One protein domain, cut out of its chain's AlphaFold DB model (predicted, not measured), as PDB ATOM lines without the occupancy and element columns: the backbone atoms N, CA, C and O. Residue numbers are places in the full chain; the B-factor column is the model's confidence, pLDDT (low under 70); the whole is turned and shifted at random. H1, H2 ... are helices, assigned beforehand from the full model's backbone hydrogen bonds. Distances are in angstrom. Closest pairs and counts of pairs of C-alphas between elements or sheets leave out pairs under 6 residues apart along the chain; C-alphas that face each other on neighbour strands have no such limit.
ATOM      1  N   ALA A   6     126.007 145.859 112.753       89.25
ATOM      2  CA  ALA A   6     126.769 144.739 113.297       89.25
ATOM      3  C   ALA A   6     126.037 143.392 113.224       89.25
ATOM      4  O   ALA A   6     126.606 142.426 112.726       89.25
ATOM      5  N   ILE A   7     124.770 143.311 113.647       91.06
ATOM      6  CA  ILE A   7     123.998 142.055 113.609       91.06
ATOM      7  C   ILE A   7     123.783 141.593 112.167       91.06
ATOM      8  O   ILE A   7     123.894 140.407 111.877       91.06
ATOM      9  N   SER A   8     123.543 142.524 111.239       90.06
ATOM     10  CA  SER A   8     123.390 142.185 109.817       90.06
ATOM     11  C   SER A   8     124.679 141.620 109.223       90.06
ATOM     12  O   SER A   8     124.630 140.685 108.428       90.06
ATOM     13  N   LYS A   9     125.832 142.166 109.616       91.56
ATOM     14  CA  LYS A   9     127.142 141.684 109.175       91.56
ATOM     15  C   LYS A   9     127.484 140.327 109.798       91.56
ATOM     16  O   LYS A   9     127.898 139.418 109.092       91.56
ATOM     17  N   LEU A  10     127.218 140.151 111.091       93.06
ATOM     18  CA  LEU A  10     127.416 138.877 111.787       93.06
ATOM     19  C   LEU A  10     126.491 137.772 111.259       93.06
ATOM     20  O   LEU A  10     126.897 136.618 111.233       93.06
ATOM     21  N   LEU A  11     125.289 138.111 110.783       93.38
ATOM     22  CA  LEU A  11     124.393 137.170 110.100       93.38
ATOM     23  C   LEU A  11     124.918 136.707 108.736       93.38
ATOM     24  O   LEU A  11     124.594 135.606 108.299       93.38
ATOM     25  N   GLN A  12     125.709 137.535 108.045       92.69
ATOM     26  CA  GLN A  12     126.386 137.118 106.811       92.69
ATOM     27  C   GLN A  12     127.514 136.129 107.112       92.69
ATOM     28  O   GLN A  12     127.742 135.214 106.323       92.69
ATOM     29  N   ASP A  13     128.186 136.308 108.251       93.00
ATOM     30  CA  ASP A  13     129.224 135.397 108.730       93.00
ATOM     31  C   ASP A  13     128.623 134.077 109.245       93.00
ATOM     32  O   ASP A  13     129.143 133.009 108.936       93.00
ATOM     33  N   ASN A  14     127.523 134.149 110.006       93.62
ATOM     34  CA  ASN A  14     126.820 133.012 110.596       93.62
ATOM     35  C   ASN A  14     125.294 133.130 110.395       93.62
ATOM     36  O   ASN A  14     124.647 133.906 111.110       93.62
ATOM     37  N   PRO A  15     124.677 132.340 109.498       93.94
ATOM     38  CA  PRO A  15     123.226 132.372 109.303       93.94
ATOM     39  C   PRO A  15     122.447 131.913 110.545       93.94
ATOM     40  O   PRO A  15     121.303 132.330 110.732       93.94
ATOM     41  N   ASP A  16     123.075 131.123 111.420       94.62
ATOM     42  CA  ASP A  16     122.476 130.611 112.652       94.62
ATOM     43  C   ASP A  16     122.700 131.551 113.848       94.62
ATOM     44  O   ASP A  16     122.422 131.172 114.982       94.62
ATOM     45  N   LEU A  17     123.171 132.790 113.637       94.75
ATOM     46  CA  LEU A  17     123.442 133.744 114.722       94.75
ATOM     47  C   LEU A  17     122.249 133.912 115.676       94.75
ATOM     48  O   LEU A  17     122.433 133.999 116.885       94.75
ATOM     49  N   LEU A  18     121.028 133.963 115.138       95.06
ATOM     50  CA  LEU A  18     119.795 134.181 115.905       95.06
ATOM     51  C   LEU A  18     119.182 132.868 116.424       95.06
ATOM     52  O   LEU A  18     117.964 132.703 116.445       95.06
ATOM     53  N   THR A  19     120.040 131.938 116.834       95.25
ATOM     54  CA  THR A  19     119.693 130.696 117.536       95.25
ATOM     55  C   THR A  19     120.321 130.696 118.930       95.25
ATOM     56  O   THR A  19     121.152 131.552 119.244       95.25
ATOM     57  N   THR A  20     119.935 129.735 119.771       95.38
ATOM     58  CA  THR A  20     120.551 129.516 121.086       95.38
ATOM     59  C   THR A  20     122.070 129.353 120.953       95.38
ATOM     60  O   THR A  20     122.848 130.055 121.599       95.38
ATOM     61  N   GLU A  21     122.504 128.474 120.052       93.50
ATOM     62  CA  GLU A  21     123.909 128.163 119.807       93.50
ATOM     63  C   GLU A  21     124.648 129.363 119.201       93.50
ATOM     64  O   GLU A  21     125.775 129.658 119.596       93.50
ATOM     65  N   GLY A  22     124.002 130.092 118.286       94.62
ATOM     66  CA  GLY A  22     124.573 131.271 117.637       94.62
ATOM     67  C   GLY A  22     124.853 132.422 118.604       94.62
ATOM     68  O   GLY A  22     125.963 132.963 118.603       94.62
ATOM     69  N   LEU A  23     123.888 132.769 119.464       95.62
ATOM     70  CA  LEU A  23     124.066 133.825 120.464       95.62
ATOM     71  C   LEU A  23     125.043 133.408 121.573       95.62
ATOM     72  O   LEU A  23     125.869 134.225 121.984       95.62
ATOM     73  N   SER A  24     124.988 132.147 122.023       94.62
ATOM     74  CA  SER A  24     125.950 131.591 122.989       94.62
ATOM     75  C   SER A  24     127.380 131.643 122.431       94.62
ATOM     76  O   SER A  24     128.297 132.124 123.104       94.62
ATOM     77  N   ALA A  25     127.570 131.246 121.166       92.88
ATOM     78  CA  ALA A  25     128.852 131.350 120.475       92.88
ATOM     79  C   ALA A  25     129.321 132.802 120.356       92.88
ATOM     80  O   ALA A  25     130.454 133.088 120.724       92.88
ATOM     81  N   LEU A  26     128.455 133.732 119.935       93.94
ATOM     82  CA  LEU A  26     128.818 135.149 119.841       93.94
ATOM     83  C   LEU A  26     129.311 135.701 121.188       93.94
ATOM     84  O   LEU A  26     130.342 136.369 121.229       93.94
ATOM     85  N   LEU A  27     128.613 135.412 122.291       93.00
ATOM     86  CA  LEU A  27     129.030 135.861 123.623       93.00
ATOM     87  C   LEU A  27     130.379 135.274 124.030       93.00
ATOM     88  O   LEU A  27     131.240 136.015 124.498       93.00
ATOM     89  N   HIS A  28     130.581 133.972 123.819       90.12
ATOM     90  CA  HIS A  28     131.864 133.316 124.076       90.12
ATOM     91  C   HIS A  28     132.992 133.934 123.238       90.12
ATOM     92  O   HIS A  28     134.057 134.262 123.757       90.12
ATOM     93  N   ASP A  29     132.748 134.169 121.955       89.38
ATOM     94  CA  ASP A  29     133.748 134.694 121.026       89.38
ATOM     95  C   ASP A  29     134.087 136.162 121.333       89.38
ATOM     96  O   ASP A  29     135.239 136.577 121.210       89.38
ATOM     97  N   CYS A  30     133.121 136.938 121.838       88.38
ATOM     98  CA  CYS A  30     133.368 138.272 122.384       88.38
ATOM     99  C   CYS A  30     134.223 138.264 123.661       88.38
ATOM    100  O   CYS A  30     134.827 139.286 123.973       88.38
ATOM    101  N   ILE A  31     134.297 137.150 124.395       85.56
ATOM    102  CA  ILE A  31     135.223 137.003 125.525       85.56
ATOM    103  C   ILE A  31     136.638 136.674 125.029       85.56
ATOM    104  O   ILE A  31     137.622 137.192 125.555       85.56
ATOM    105  N   CYS A  32     136.746 135.841 123.994       80.25
ATOM    106  CA  CYS A  32     138.013 135.372 123.429       80.25
ATOM    107  C   CYS A  32     138.662 136.333 122.411       80.25
ATOM    108  O   CYS A  32     139.550 135.906 121.675       80.25
ATOM    109  N   LEU A  33     138.232 137.601 122.372       74.81
ATOM    110  CA  LEU A  33     138.675 138.701 121.495       74.81
ATOM    111  C   LEU A  33     139.957 138.434 120.689       74.81
ATOM    112  O   LEU A  33     141.047 138.422 121.249       74.81
ATOM    113  N   LYS A  34     139.844 138.339 119.357       70.12
ATOM    114  CA  LYS A  34     140.943 138.128 118.379       70.12
ATOM    115  C   LYS A  34     141.582 136.744 118.357       70.12
ATOM    116  O   LYS A  34     142.249 136.417 117.372       70.12
ATOM    117  N   TYR A  35     141.403 135.930 119.387       76.44
ATOM    118  CA  TYR A  35     142.017 134.613 119.450       76.44
ATOM    119  C   TYR A  35     141.095 133.570 118.837       76.44
ATOM    120  O   TYR A  35     140.498 132.751 119.534       76.44
ATOM    121  N   ALA A  36     141.014 133.597 117.504       79.88
ATOM    122  CA  ALA A  36     140.138 132.737 116.712       79.88
ATOM    123  C   ALA A  36     140.258 131.243 117.064       79.88
ATOM    124  O   ALA A  36     139.280 130.512 116.955       79.88
ATOM    125  N   GLN A  37     141.426 130.786 117.534       81.75
ATOM    126  CA  GLN A  37     141.632 129.402 117.972       81.75
ATOM    127  C   GLN A  37     140.834 129.001 119.228       81.75
ATOM    128  O   GLN A  37     140.727 127.813 119.519       81.75
ATOM    129  N   HIS A  38     140.290 129.967 119.971       81.31
ATOM    130  CA  HIS A  38     139.428 129.751 121.136       81.31
ATOM    131  C   HIS A  38     137.954 130.065 120.856       81.31
ATOM    132  O   HIS A  38     137.131 129.961 121.768       81.31
ATOM    133  N   HIS A  39     137.618 130.448 119.621       85.19
ATOM    134  CA  HIS A  39     136.243 130.750 119.250       85.19
ATOM    135  C   HIS A  39     135.424 129.465 119.067       85.19
ATOM    136  O   HIS A  39     135.915 128.475 118.521       85.19
ATOM    137  N   ARG A  40     134.150 129.504 119.467       85.12
ATOM    138  CA  ARG A  40     133.140 128.487 119.137       85.12
ATOM    139  C   ARG A  40     132.698 128.616 117.679       85.12
ATOM    140  O   ARG A  40     132.466 127.600 117.030       85.12
ATOM    141  N   PHE A  41     132.635 129.844 117.154       87.06
ATOM    142  CA  PHE A  41     132.425 130.117 115.736       87.06
ATOM    143  C   PHE A  41     133.381 131.215 115.242       87.06
ATOM    144  O   PHE A  41     133.526 132.292 115.815       87.06
ATOM    145  N   THR A  42     134.074 130.989 114.130       82.44
ATOM    146  CA  THR A  42     134.965 132.024 113.593       82.44
ATOM    147  C   THR A  42     134.161 133.048 112.795       82.44
ATOM    148  O   THR A  42     133.923 132.834 111.615       82.44
ATOM    149  N   TYR A  43     133.777 134.168 113.416       85.75
ATOM    150  CA  TYR A  43     133.202 135.338 112.735       85.75
ATOM    151  C   TYR A  43     134.312 136.204 112.111       85.75
ATOM    152  O   TYR A  43     135.016 136.894 112.859       85.75
ATOM    153  N   PRO A  44     134.490 136.245 110.773       87.38
ATOM    154  CA  PRO A  44     135.479 137.125 110.153       87.38
ATOM    155  C   PRO A  44     135.313 138.589 110.567       87.38
ATOM    156  O   PRO A  44     136.309 139.262 110.831       87.38
ATOM    157  N   SER A  45     134.075 139.071 110.701       87.50
ATOM    158  CA  SER A  45     133.794 140.462 111.067       87.50
ATOM    159  C   SER A  45     134.291 140.830 112.464       87.50
ATOM    160  O   SER A  45     134.829 141.921 112.630       87.50
ATOM    161  N   LEU A  46     134.199 139.922 113.447       86.62
ATOM    162  CA  LEU A  46     134.734 140.148 114.800       86.62
ATOM    163  C   LEU A  46     136.264 140.228 114.835       86.62
ATOM    164  O   LEU A  46     136.832 140.804 115.764       86.62
ATOM    165  N   LEU A  47     136.947 139.635 113.856       83.69
ATOM    166  CA  LEU A  47     138.410 139.611 113.810       83.69
ATOM    167  C   LEU A  47     138.996 140.851 113.135       83.69
ATOM    168  O   LEU A  47     140.093 141.282 113.490       83.69
ATOM    169  N   VAL A  48     138.287 141.408 112.148       83.75
ATOM    170  CA  VAL A  48     138.816 142.477 111.285       83.75
ATOM    171  C   VAL A  48     138.216 143.850 111.569       83.75
ATOM    172  O   VAL A  48     138.832 144.856 111.223       83.75
ATOM    173  N   ASP A  49     137.028 143.913 112.173       85.56
ATOM    174  CA  ASP A  49     136.267 145.149 112.323       85.56
ATOM    175  C   ASP A  49     135.929 145.438 113.790       85.56
ATOM    176  O   ASP A  49     134.920 144.995 114.337       85.56
ATOM    177  N   ASN A  50     136.779 146.246 114.429       81.88
ATOM    178  CA  ASN A  50     136.613 146.625 115.833       81.88
ATOM    179  C   ASN A  50     135.308 147.391 116.102       81.88
ATOM    180  O   ASN A  50     134.854 147.421 117.248       81.88
ATOM    181  N   SER A  51     134.705 148.016 115.081       84.56
ATOM    182  CA  SER A  51     133.443 148.745 115.247       84.56
ATOM    183  C   SER A  51     132.286 147.815 115.612       84.56
ATOM    184  O   SER A  51     131.370 148.241 116.308       84.56
ATOM    185  N   ILE A  52     132.378 146.524 115.267       89.19
ATOM    186  CA  ILE A  52     131.365 145.520 115.602       89.19
ATOM    187  C   ILE A  52     131.198 145.387 117.115       89.19
ATOM    188  O   ILE A  52     130.070 145.362 117.597       89.19
ATOM    189  N   TYR A  53     132.290 145.385 117.886       88.31
ATOM    190  CA  TYR A  53     132.205 145.325 119.349       88.31
ATOM    191  C   TYR A  53     131.549 146.573 119.943       88.31
ATOM    192  O   TYR A  53     130.732 146.460 120.855       88.31
ATOM    193  N   LEU A  54     131.873 147.758 119.415       87.38
ATOM    194  CA  LEU A  54     131.262 149.013 119.858       87.38
ATOM    195  C   LEU A  54     129.768 149.055 119.526       87.38
ATOM    196  O   LEU A  54     128.960 149.422 120.376       87.38
ATOM    197  N   GLU A  55     129.387 148.630 118.324       89.56
ATOM    198  CA  GLU A  55     127.990 148.564 117.900       89.56
ATOM    199  C   GLU A  55     127.184 147.543 118.710       89.56
ATOM    200  O   GLU A  55     126.083 147.862 119.162       89.56
ATOM    201  N   LEU A  56     127.739 146.351 118.967       91.25
ATOM    202  CA  LEU A  56     127.136 145.358 119.864       91.25
ATOM    203  C   LEU A  56     126.976 145.909 121.285       91.25
ATOM    204  O   LEU A  56     125.962 145.665 121.935       91.25
ATOM    205  N   ALA A  57     127.939 146.700 121.761       90.50
ATOM    206  CA  ALA A  57     127.869 147.386 123.050       90.50
ATOM    207  C   ALA A  57     126.943 148.618 123.043       90.50
ATOM    208  O   ALA A  57     126.725 149.221 124.100       90.50
ATOM    209  N   GLN A  58     126.407 149.009 121.878       88.00
ATOM    210  CA  GLN A  58     125.697 150.275 121.652       88.00
ATOM    211  C   GLN A  58     126.483 151.491 122.174       88.00
ATOM    212  O   GLN A  58     125.932 152.449 122.722       88.00
ATOM    213  N   MET A  59     127.803 151.430 122.025       83.12
ATOM    214  CA  MET A  59     128.737 152.504 122.326       83.12
ATOM    215  C   MET A  59     128.981 153.277 121.033       83.12
ATOM    216  O   MET A  59     129.332 152.707 120.000       83.12
ATOM    217  N   GLY A  60     128.696 154.576 121.055       65.25
ATOM    218  CA  GLY A  60     128.752 155.397 119.852       65.25
ATOM    219  C   GLY A  60     130.199 155.669 119.457       65.25
ATOM    220  O   GLY A  60     130.972 156.177 120.264       65.25
ATOM    221  N   THR A  61     130.543 155.455 118.188       56.12
ATOM    222  CA  THR A  61     131.852 155.831 117.612       56.12
ATOM    223  C   THR A  61     132.151 157.335 117.697       56.12
ATOM    224  O   THR A  61     133.267 157.772 117.457       56.12
ATOM    225  N   SER A  62     131.168 158.159 118.071       56.22
ATOM    226  CA  SER A  62     131.310 159.606 118.233       56.22
ATOM    227  C   SER A  62     131.930 160.040 119.566       56.22
ATOM    228  O   SER A  62     132.251 161.222 119.720       56.22
ATOM    229  N   LYS A  63     132.116 159.130 120.534       69.50
ATOM    230  CA  LYS A  63     132.799 159.430 121.798       69.50
ATOM    231  C   LYS A  63     134.240 158.932 121.750       69.50
ATOM    232  O   LYS A  63     134.493 157.735 121.709       69.50
ATOM    233  N   VAL A  64     135.186 159.870 121.830       72.44
ATOM    234  CA  VAL A  64     136.639 159.604 121.860       72.44
ATOM    235  C   VAL A  64     137.018 158.575 122.938       72.44
ATOM    236  O   VAL A  64     137.945 157.791 122.750       72.44
ATOM    237  N   GLU A  65     136.282 158.552 124.049       78.31
ATOM    238  CA  GLU A  65     136.474 157.615 125.162       78.31
ATOM    239  C   GLU A  65     136.121 156.164 124.791       78.31
ATOM    240  O   GLU A  65     136.875 155.257 125.138       78.31
ATOM    241  N   ASP A  66     135.042 155.946 124.031       79.62
ATOM    242  CA  ASP A  66     134.587 154.611 123.612       79.62
ATOM    243  C   ASP A  66     135.584 153.991 122.611       79.62
ATOM    244  O   ASP A  66     135.945 152.815 122.705       79.62
ATOM    245  N   GLU A  67     136.116 154.803 121.690       77.62
ATOM    246  CA  GLU A  67     137.176 154.364 120.776       77.62
ATOM    247  C   GLU A  67     138.508 154.086 121.483       77.62
ATOM    248  O   GLU A  67     139.259 153.197 121.070       77.62
ATOM    249  N   ALA A  68     138.845 154.870 122.510       81.75
ATOM    250  CA  ALA A  68     140.050 154.647 123.299       81.75
ATOM    251  C   ALA A  68     139.944 153.341 124.096       81.75
ATOM    252  O   ALA A  68     140.912 152.582 124.143       81.75
ATOM    253  N   LEU A  69     138.758 153.053 124.640       84.62
ATOM    254  CA  LEU A  69     138.457 151.814 125.347       84.62
ATOM    255  C   LEU A  69     138.683 150.596 124.446       84.62
ATOM    256  O   LEU A  69     139.497 149.735 124.784       84.62
ATOM    257  N   ILE A  70     138.045 150.534 123.268       81.81
ATOM    258  CA  ILE A  70     138.221 149.369 122.382       81.81
ATOM    259  C   ILE A  70     139.669 149.246 121.905       81.81
ATOM    260  O   ILE A  70     140.185 148.139 121.801       81.81
ATOM    261  N   ARG A  71     140.374 150.363 121.668       81.81
ATOM    262  CA  ARG A  71     141.795 150.325 121.299       81.81
ATOM    263  C   ARG A  71     142.660 149.714 122.397       81.81
ATOM    264  O   ARG A  71     143.544 148.935 122.058       81.81
ATOM    265  N   ARG A  72     142.416 150.035 123.673       82.19
ATOM    266  CA  ARG A  72     143.158 149.454 124.806       82.19
ATOM    267  C   ARG A  72     142.864 147.970 124.973       82.19
ATOM    268  O   ARG A  72     143.803 147.186 125.016       82.19
ATOM    269  N   VAL A  73     141.588 147.584 124.958       80.62
ATOM    270  CA  VAL A  73     141.183 146.170 125.036       80.62
ATOM    271  C   VAL A  73     141.806 145.368 123.889       80.62
ATOM    272  O   VAL A  73     142.396 144.316 124.102       80.62
ATOM    273  N   MET A  74     141.758 145.900 122.667       79.50
ATOM    274  CA  MET A  74     142.334 145.243 121.495       79.50
ATOM    275  C   MET A  74     143.871 145.285 121.478       79.50
ATOM    276  O   MET A  74     144.481 144.501 120.757       79.50
ATOM    277  N   ALA A  75     144.535 146.176 122.209       80.06
ATOM    278  CA  ALA A  75     145.997 146.177 122.295       80.06
ATOM    279  C   ALA A  75     146.540 145.053 123.193       80.06
ATOM    280  O   ALA A  75     147.730 144.754 123.106       80.06
ATOM    281  N   SER A  76     145.681 144.438 124.013       74.81
ATOM    282  CA  SER A  76     146.057 143.340 124.897       74.81
ATOM    283  C   SER A  76     146.652 142.163 124.135       74.81
ATOM    284  O   SER A  76     146.156 141.777 123.073       74.81
ATOM    285  N   SER A  77     147.708 141.582 124.702       69.25
ATOM    286  CA  SER A  77     148.334 140.362 124.192       69.25
ATOM    287  C   SER A  77     147.812 139.089 124.863       69.25
ATOM    288  O   SER A  77     148.242 137.990 124.495       69.25
ATOM    289  N   LYS A  78     146.850 139.222 125.782       70.81
ATOM    290  CA  LYS A  78     146.307 138.140 126.603       70.81
ATOM    291  C   LYS A  78     144.916 137.687 126.170       70.81
ATOM    292  O   LYS A  78     144.045 138.506 125.876       70.81
ATOM    293  N   ILE A  79     144.668 136.379 126.255       66.69
ATOM    294  CA  ILE A  79     143.301 135.854 126.281       66.69
ATOM    295  C   ILE A  79     142.803 136.028 127.700       66.69
ATOM    296  O   ILE A  79     143.241 135.346 128.620       66.69
ATOM    297  N   TRP A  80     141.862 136.927 127.895       67.94
ATOM    298  CA  TRP A  80     141.453 137.328 129.233       67.94
ATOM    299  C   TRP A  80     140.925 136.206 130.123       67.94
ATOM    300  O   TRP A  80     141.203 136.187 131.321       67.94
ATOM    301  N   THR A  81     140.211 135.243 129.543       64.50
ATOM    302  CA  THR A  81     139.730 134.057 130.260       64.50
ATOM    303  C   THR A  81     140.809 133.040 130.597       64.50
ATOM    304  O   THR A  81     140.569 132.200 131.459       64.50
ATOM    305  N   ALA A  82     141.974 133.096 129.950       67.56
ATOM    306  CA  ALA A  82     143.064 132.143 130.159       67.56
ATOM    307  C   ALA A  82     144.248 132.759 130.925       67.56
ATOM    308  O   ALA A  82     144.788 132.139 131.836       67.56
ATOM    309  N   ASP A  83     144.618 133.994 130.589       68.94
ATOM    310  CA  ASP A  83     145.871 134.643 130.993       68.94
ATOM    311  C   ASP A  83     145.659 135.822 131.970       68.94
ATOM    312  O   ASP A  83     146.624 136.428 132.466       68.94
ATOM    313  N   GLY A  84     144.395 136.176 132.232       69.00
ATOM    314  CA  GLY A  84     143.999 137.361 132.992       69.00
ATOM    315  C   GLY A  84     144.252 138.674 132.239       69.00
ATOM    316  O   GLY A  84     144.440 138.689 131.027       69.00
ATOM    317  N   CYS A  85     144.274 139.794 132.965       72.31
ATOM    318  CA  CYS A  85     144.579 141.123 132.417       72.31
ATOM    319  C   CYS A  85     146.062 141.499 132.616       72.31
ATOM    320  O   CYS A  85     146.778 140.888 133.421       72.31
ATOM    321  N   GLU A  86     146.556 142.485 131.863       77.19
ATOM    322  CA  GLU A  86     147.878 143.095 132.062       77.19
ATOM    323  C   GLU A  86     147.814 144.256 133.067       77.19
ATOM    324  O   GLU A  86     148.777 144.496 133.796       77.19
ATOM    325  N   SER A  87     146.673 144.954 133.158       82.31
ATOM    326  CA  SER A  87     146.459 146.044 134.121       82.31
ATOM    327  C   SER A  87     145.018 146.133 134.642       82.31
ATOM    328  O   SER A  87     144.089 145.610 134.033       82.31
ATOM    329  N   GLN A  88     144.815 146.844 135.759       82.81
ATOM    330  CA  GLN A  88     143.477 147.106 136.315       82.81
ATOM    331  C   GLN A  88     142.605 148.005 135.422       82.81
ATOM    332  O   GLN A  88     141.385 147.876 135.438       82.81
ATOM    333  N   GLU A  89     143.203 148.929 134.668       83.19
ATOM    334  CA  GLU A  89     142.456 149.800 133.748       83.19
ATOM    335  C   GLU A  89     141.920 148.989 132.570       83.19
ATOM    336  O   GLU A  89     140.732 149.041 132.265       83.19
ATOM    337  N   GLU A  90     142.783 148.152 131.995       79.88
ATOM    338  CA  GLU A  90     142.396 147.174 130.988       79.88
ATOM    339  C   GLU A  90     141.275 146.286 131.544       79.88
ATOM    340  O   GLU A  90     140.229 146.221 130.900       79.88
ATOM    341  N   ALA A  91     141.459 145.729 132.766       81.06
ATOM    342  CA  ALA A  91     140.484 144.946 133.556       81.06
ATOM    343  C   ALA A  91     139.079 145.563 133.515       81.06
ATOM    344  O   ALA A  91     138.089 144.911 133.168       81.06
ATOM    345  N   ALA A  92     139.006 146.841 133.872       85.06
ATOM    346  CA  ALA A  92     137.764 147.588 133.933       85.06
ATOM    347  C   ALA A  92     137.151 147.811 132.543       85.06
ATOM    348  O   ALA A  92     135.949 147.611 132.376       85.06
ATOM    349  N   ASP A  93     137.963 148.173 131.552       86.81
ATOM    350  CA  ASP A  93     137.517 148.470 130.191       86.81
ATOM    351  C   ASP A  93     136.835 147.275 129.519       86.81
ATOM    352  O   ASP A  93     135.717 147.397 129.010       86.81
ATOM    353  N   PHE A  94     137.468 146.100 129.553       86.19
ATOM    354  CA  PHE A  94     136.866 144.882 129.007       86.19
ATOM    355  C   PHE A  94     135.579 144.523 129.745       86.19
ATOM    356  O   PHE A  94     134.583 144.203 129.106       86.19
ATOM    357  N   LEU A  95     135.568 144.595 131.083       86.94
ATOM    358  CA  LEU A  95     134.370 144.287 131.862       86.94
ATOM    359  C   LEU A  95     133.217 145.225 131.499       86.94
ATOM    360  O   LEU A  95     132.078 144.774 131.404       86.94
ATOM    361  N   VAL A  96     133.493 146.512 131.276       89.38
ATOM    362  CA  VAL A  96     132.493 147.484 130.815       89.38
ATOM    363  C   VAL A  96     131.985 147.127 129.418       89.38
ATOM    364  O   VAL A  96     130.770 147.074 129.217       89.38
ATOM    365  N   LEU A  97     132.888 146.854 128.473       89.06
ATOM    366  CA  LEU A  97     132.536 146.493 127.100       89.06
ATOM    367  C   LEU A  97     131.715 145.202 127.053       89.06
ATOM    368  O   LEU A  97     130.611 145.189 126.514       89.06
ATOM    369  N   PHE A  98     132.230 144.131 127.653       90.12
ATOM    370  CA  PHE A  98     131.602 142.819 127.625       90.12
ATOM    371  C   PHE A  98     130.247 142.822 128.332       90.12
ATOM    372  O   PHE A  98     129.294 142.268 127.794       90.12
ATOM    373  N   ARG A  99     130.107 143.503 129.482       91.19
ATOM    374  CA  ARG A  99     128.795 143.652 130.140       91.19
ATOM    375  C   ARG A  99     127.782 144.318 129.218       91.19
ATOM    376  O   ARG A  99     126.680 143.809 129.086       91.19
ATOM    377  N   LYS A 100     128.160 145.401 128.532       92.62
ATOM    378  CA  LYS A 100     127.267 146.078 127.579       92.62
ATOM    379  C   LYS A 100     126.883 145.183 126.404       92.62
ATOM    380  O   LYS A 100     125.708 145.123 126.061       92.62
ATOM    381  N   ILE A 101     127.848 144.483 125.803       93.12
ATOM    382  CA  ILE A 101     127.585 143.519 124.723       93.12
ATOM    383  C   ILE A 101     126.610 142.444 125.207       93.12
ATOM    384  O   ILE A 101     125.589 142.206 124.567       93.12
ATOM    385  N   ARG A 102     126.902 141.834 126.359       94.75
ATOM    386  CA  ARG A 102     126.086 140.785 126.965       94.75
ATOM    387  C   ARG A 102     124.665 141.256 127.232       94.75
ATOM    388  O   ARG A 102     123.729 140.612 126.780       94.75
ATOM    389  N   ASP A 103     124.505 142.391 127.905       94.62
ATOM    390  CA  ASP A 103     123.190 142.920 128.264       94.62
ATOM    391  C   ASP A 103     122.368 143.262 126.999       94.62
ATOM    392  O   ASP A 103     121.170 142.986 126.938       94.62
ATOM    393  N   ASN A 104     123.011 143.775 125.943       94.44
ATOM    394  CA  ASN A 104     122.348 144.032 124.660       94.44
ATOM    395  C   ASN A 104     121.966 142.742 123.917       94.44
ATOM    396  O   ASN A 104     120.898 142.688 123.306       94.44
ATOM    397  N   ILE A 105     122.804 141.703 123.969       94.88
ATOM    398  CA  ILE A 105     122.483 140.384 123.406       94.88
ATOM    399  C   ILE A 105     121.358 139.716 124.204       94.88
ATOM    400  O   ILE A 105     120.470 139.127 123.599       94.88
ATOM    401  N   HIS A 106     121.325 139.852 125.531       95.56
ATOM    402  CA  HIS A 106     120.217 139.371 126.364       95.56
ATOM    403  C   HIS A 106     118.905 140.087 126.037       95.56
ATOM    404  O   HIS A 106     117.867 139.437 125.932       95.56
ATOM    405  N   GLN A 107     118.942 141.401 125.798       95.12
ATOM    406  CA  GLN A 107     117.758 142.127 125.337       95.12
ATOM    407  C   GLN A 107     117.304 141.640 123.955       95.12
ATOM    408  O   GLN A 107     116.116 141.411 123.743       95.12
ATOM    409  N   LEU A 108     118.238 141.430 123.021       94.25
ATOM    410  CA  LEU A 108     117.936 140.861 121.706       94.25
ATOM    411  C   LEU A 108     117.316 139.459 121.826       94.25
ATOM    412  O   LEU A 108     116.327 139.161 121.159       94.25
ATOM    413  N   GLN A 109     117.880 138.616 122.691       95.50
ATOM    414  CA  GLN A 109     117.386 137.277 122.988       95.50
ATOM    415  C   GLN A 109     115.931 137.330 123.480       95.50
ATOM    416  O   GLN A 109     115.086 136.597 122.963       95.50
ATOM    417  N   GLN A 110     115.622 138.214 124.436       96.25
ATOM    418  CA  GLN A 110     114.264 138.409 124.957       96.25
ATOM    419  C   GLN A 110     113.296 138.894 123.881       96.25
ATOM    420  O   GLN A 110     112.212 138.329 123.738       96.25
ATOM    421  N   ASP A 111     113.691 139.909 123.114       94.88
ATOM    422  CA  ASP A 111     112.864 140.516 122.071       94.88
ATOM    423  C   ASP A 111     112.486 139.515 120.972       94.88
ATOM    424  O   ASP A 111     111.390 139.584 120.413       94.88
ATOM    425  N   LEU A 112     113.395 138.591 120.655       94.88
ATOM    426  CA  LEU A 112     113.192 137.558 119.639       94.88
ATOM    427  C   LEU A 112     112.654 136.239 120.208       94.88
ATOM    428  O   LEU A 112     112.309 135.346 119.436       94.88
ATOM    429  N   GLY A 113     112.564 136.105 121.533       95.88
ATOM    430  CA  GLY A 113     112.148 134.866 122.189       95.88
ATOM    431  C   GLY A 113     113.103 133.695 121.937       95.88
ATOM    432  O   GLY A 113     112.649 132.554 121.842       95.88
TER     433      GLY A 113
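What this domain is: This is residues 6 to 113 of the 260 residues of an uncharacterized protein of Anabaenopsis circularis NIES-21 (UniProt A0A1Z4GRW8). One long helix, H7, runs the length of the domain, and shorter helices cover one side of it: H2 runs side by side with it in the opposite direction, H5 crosses its first part nearly at a right angle, and the short H4 packs on it between them. H1 and H3 pack on H4 on the side away from H7, while the small H6 lies near the end of H2. The printed part has 108 residues with seven named helices, H1 to H7 in order along the chain, and no named strand; the class is all helix. The whole is compact, with a radius of gyration of the C-alphas of 13.3 A and spans of 37 by 31 by 23 A.

How they stand to each other: H1, residues 6 to 13, touches H4, residues 51 to 56, at 72 degrees, only just about perpendicular; their closest C-alphas, of Ala 6 and Ile 52, are 5.2 A apart. H1 also touches H3, residues 44 to 48, closest at the C-alphas of Leu 10 and Ser 45, 6.6 A. H2, residues 20 to 31, touches residues 98 to 109 of H7, residues 88 to 112, at a shallow tilt of 14 degrees, opposite ways; the closest C-alphas, of Leu 27 and Arg 102, are 6.6 A apart. H3 and H4 touch only at the corner, and only just, with 3 pairs of C-alphas within 8 A, the closest those of Leu 46 and Ile 52 at 6.4 A. H4 is the hub, touching four helices. It touches H7 at a steep tilt of 56 degrees, the same way, with the C-alphas of Leu 56 and Ile 101 closest at 5.2 A. H4 only just touches H5, residues 64 to 75, with 3 pairs of C-alphas within 8 A, the closest those of Leu 54 and Ile 70 at 7.4 A. H5 touches H7 about perpendicular, at 76 degrees, closest at the C-alphas of Leu 69 and Asp 93, 6.0 A. Helix packing is mostly crossed: of the five touching pairs that have a tilt, those that touch only at the corner or at their ends left out, one is at a shallow tilt. H6, residues 80 to 83, touches no helix; it is close to H2 but not clearly touching, at 7.2 A between the C-alphas of Ile 31 and Thr 81. Every O i to N i+4 pair is within hydrogen-bond range in H1, H2, H3, H4, H5 and H7; H6 is too short for one, and its one O i to N i+3 pair is not within range.

Where its parts are: H1 begins at C-alpha 6 (126.769, 144.739, 113.297). H2 is 17.1 A long, H5 16.4 A and H7 35.9 A, from C-alpha 88 (143.477, 147.106, 136.315) to C-alpha 112 (113.192, 137.558, 119.639).

The domain as a whole: The C-alphas farthest apart, of Ser 87 and Gly 113, are 38.0 A apart. The printed part has no cut; its long link is residues 32 to 43. Model confidence is under 70 at residues 60 to 63, 77 and 79 to 84.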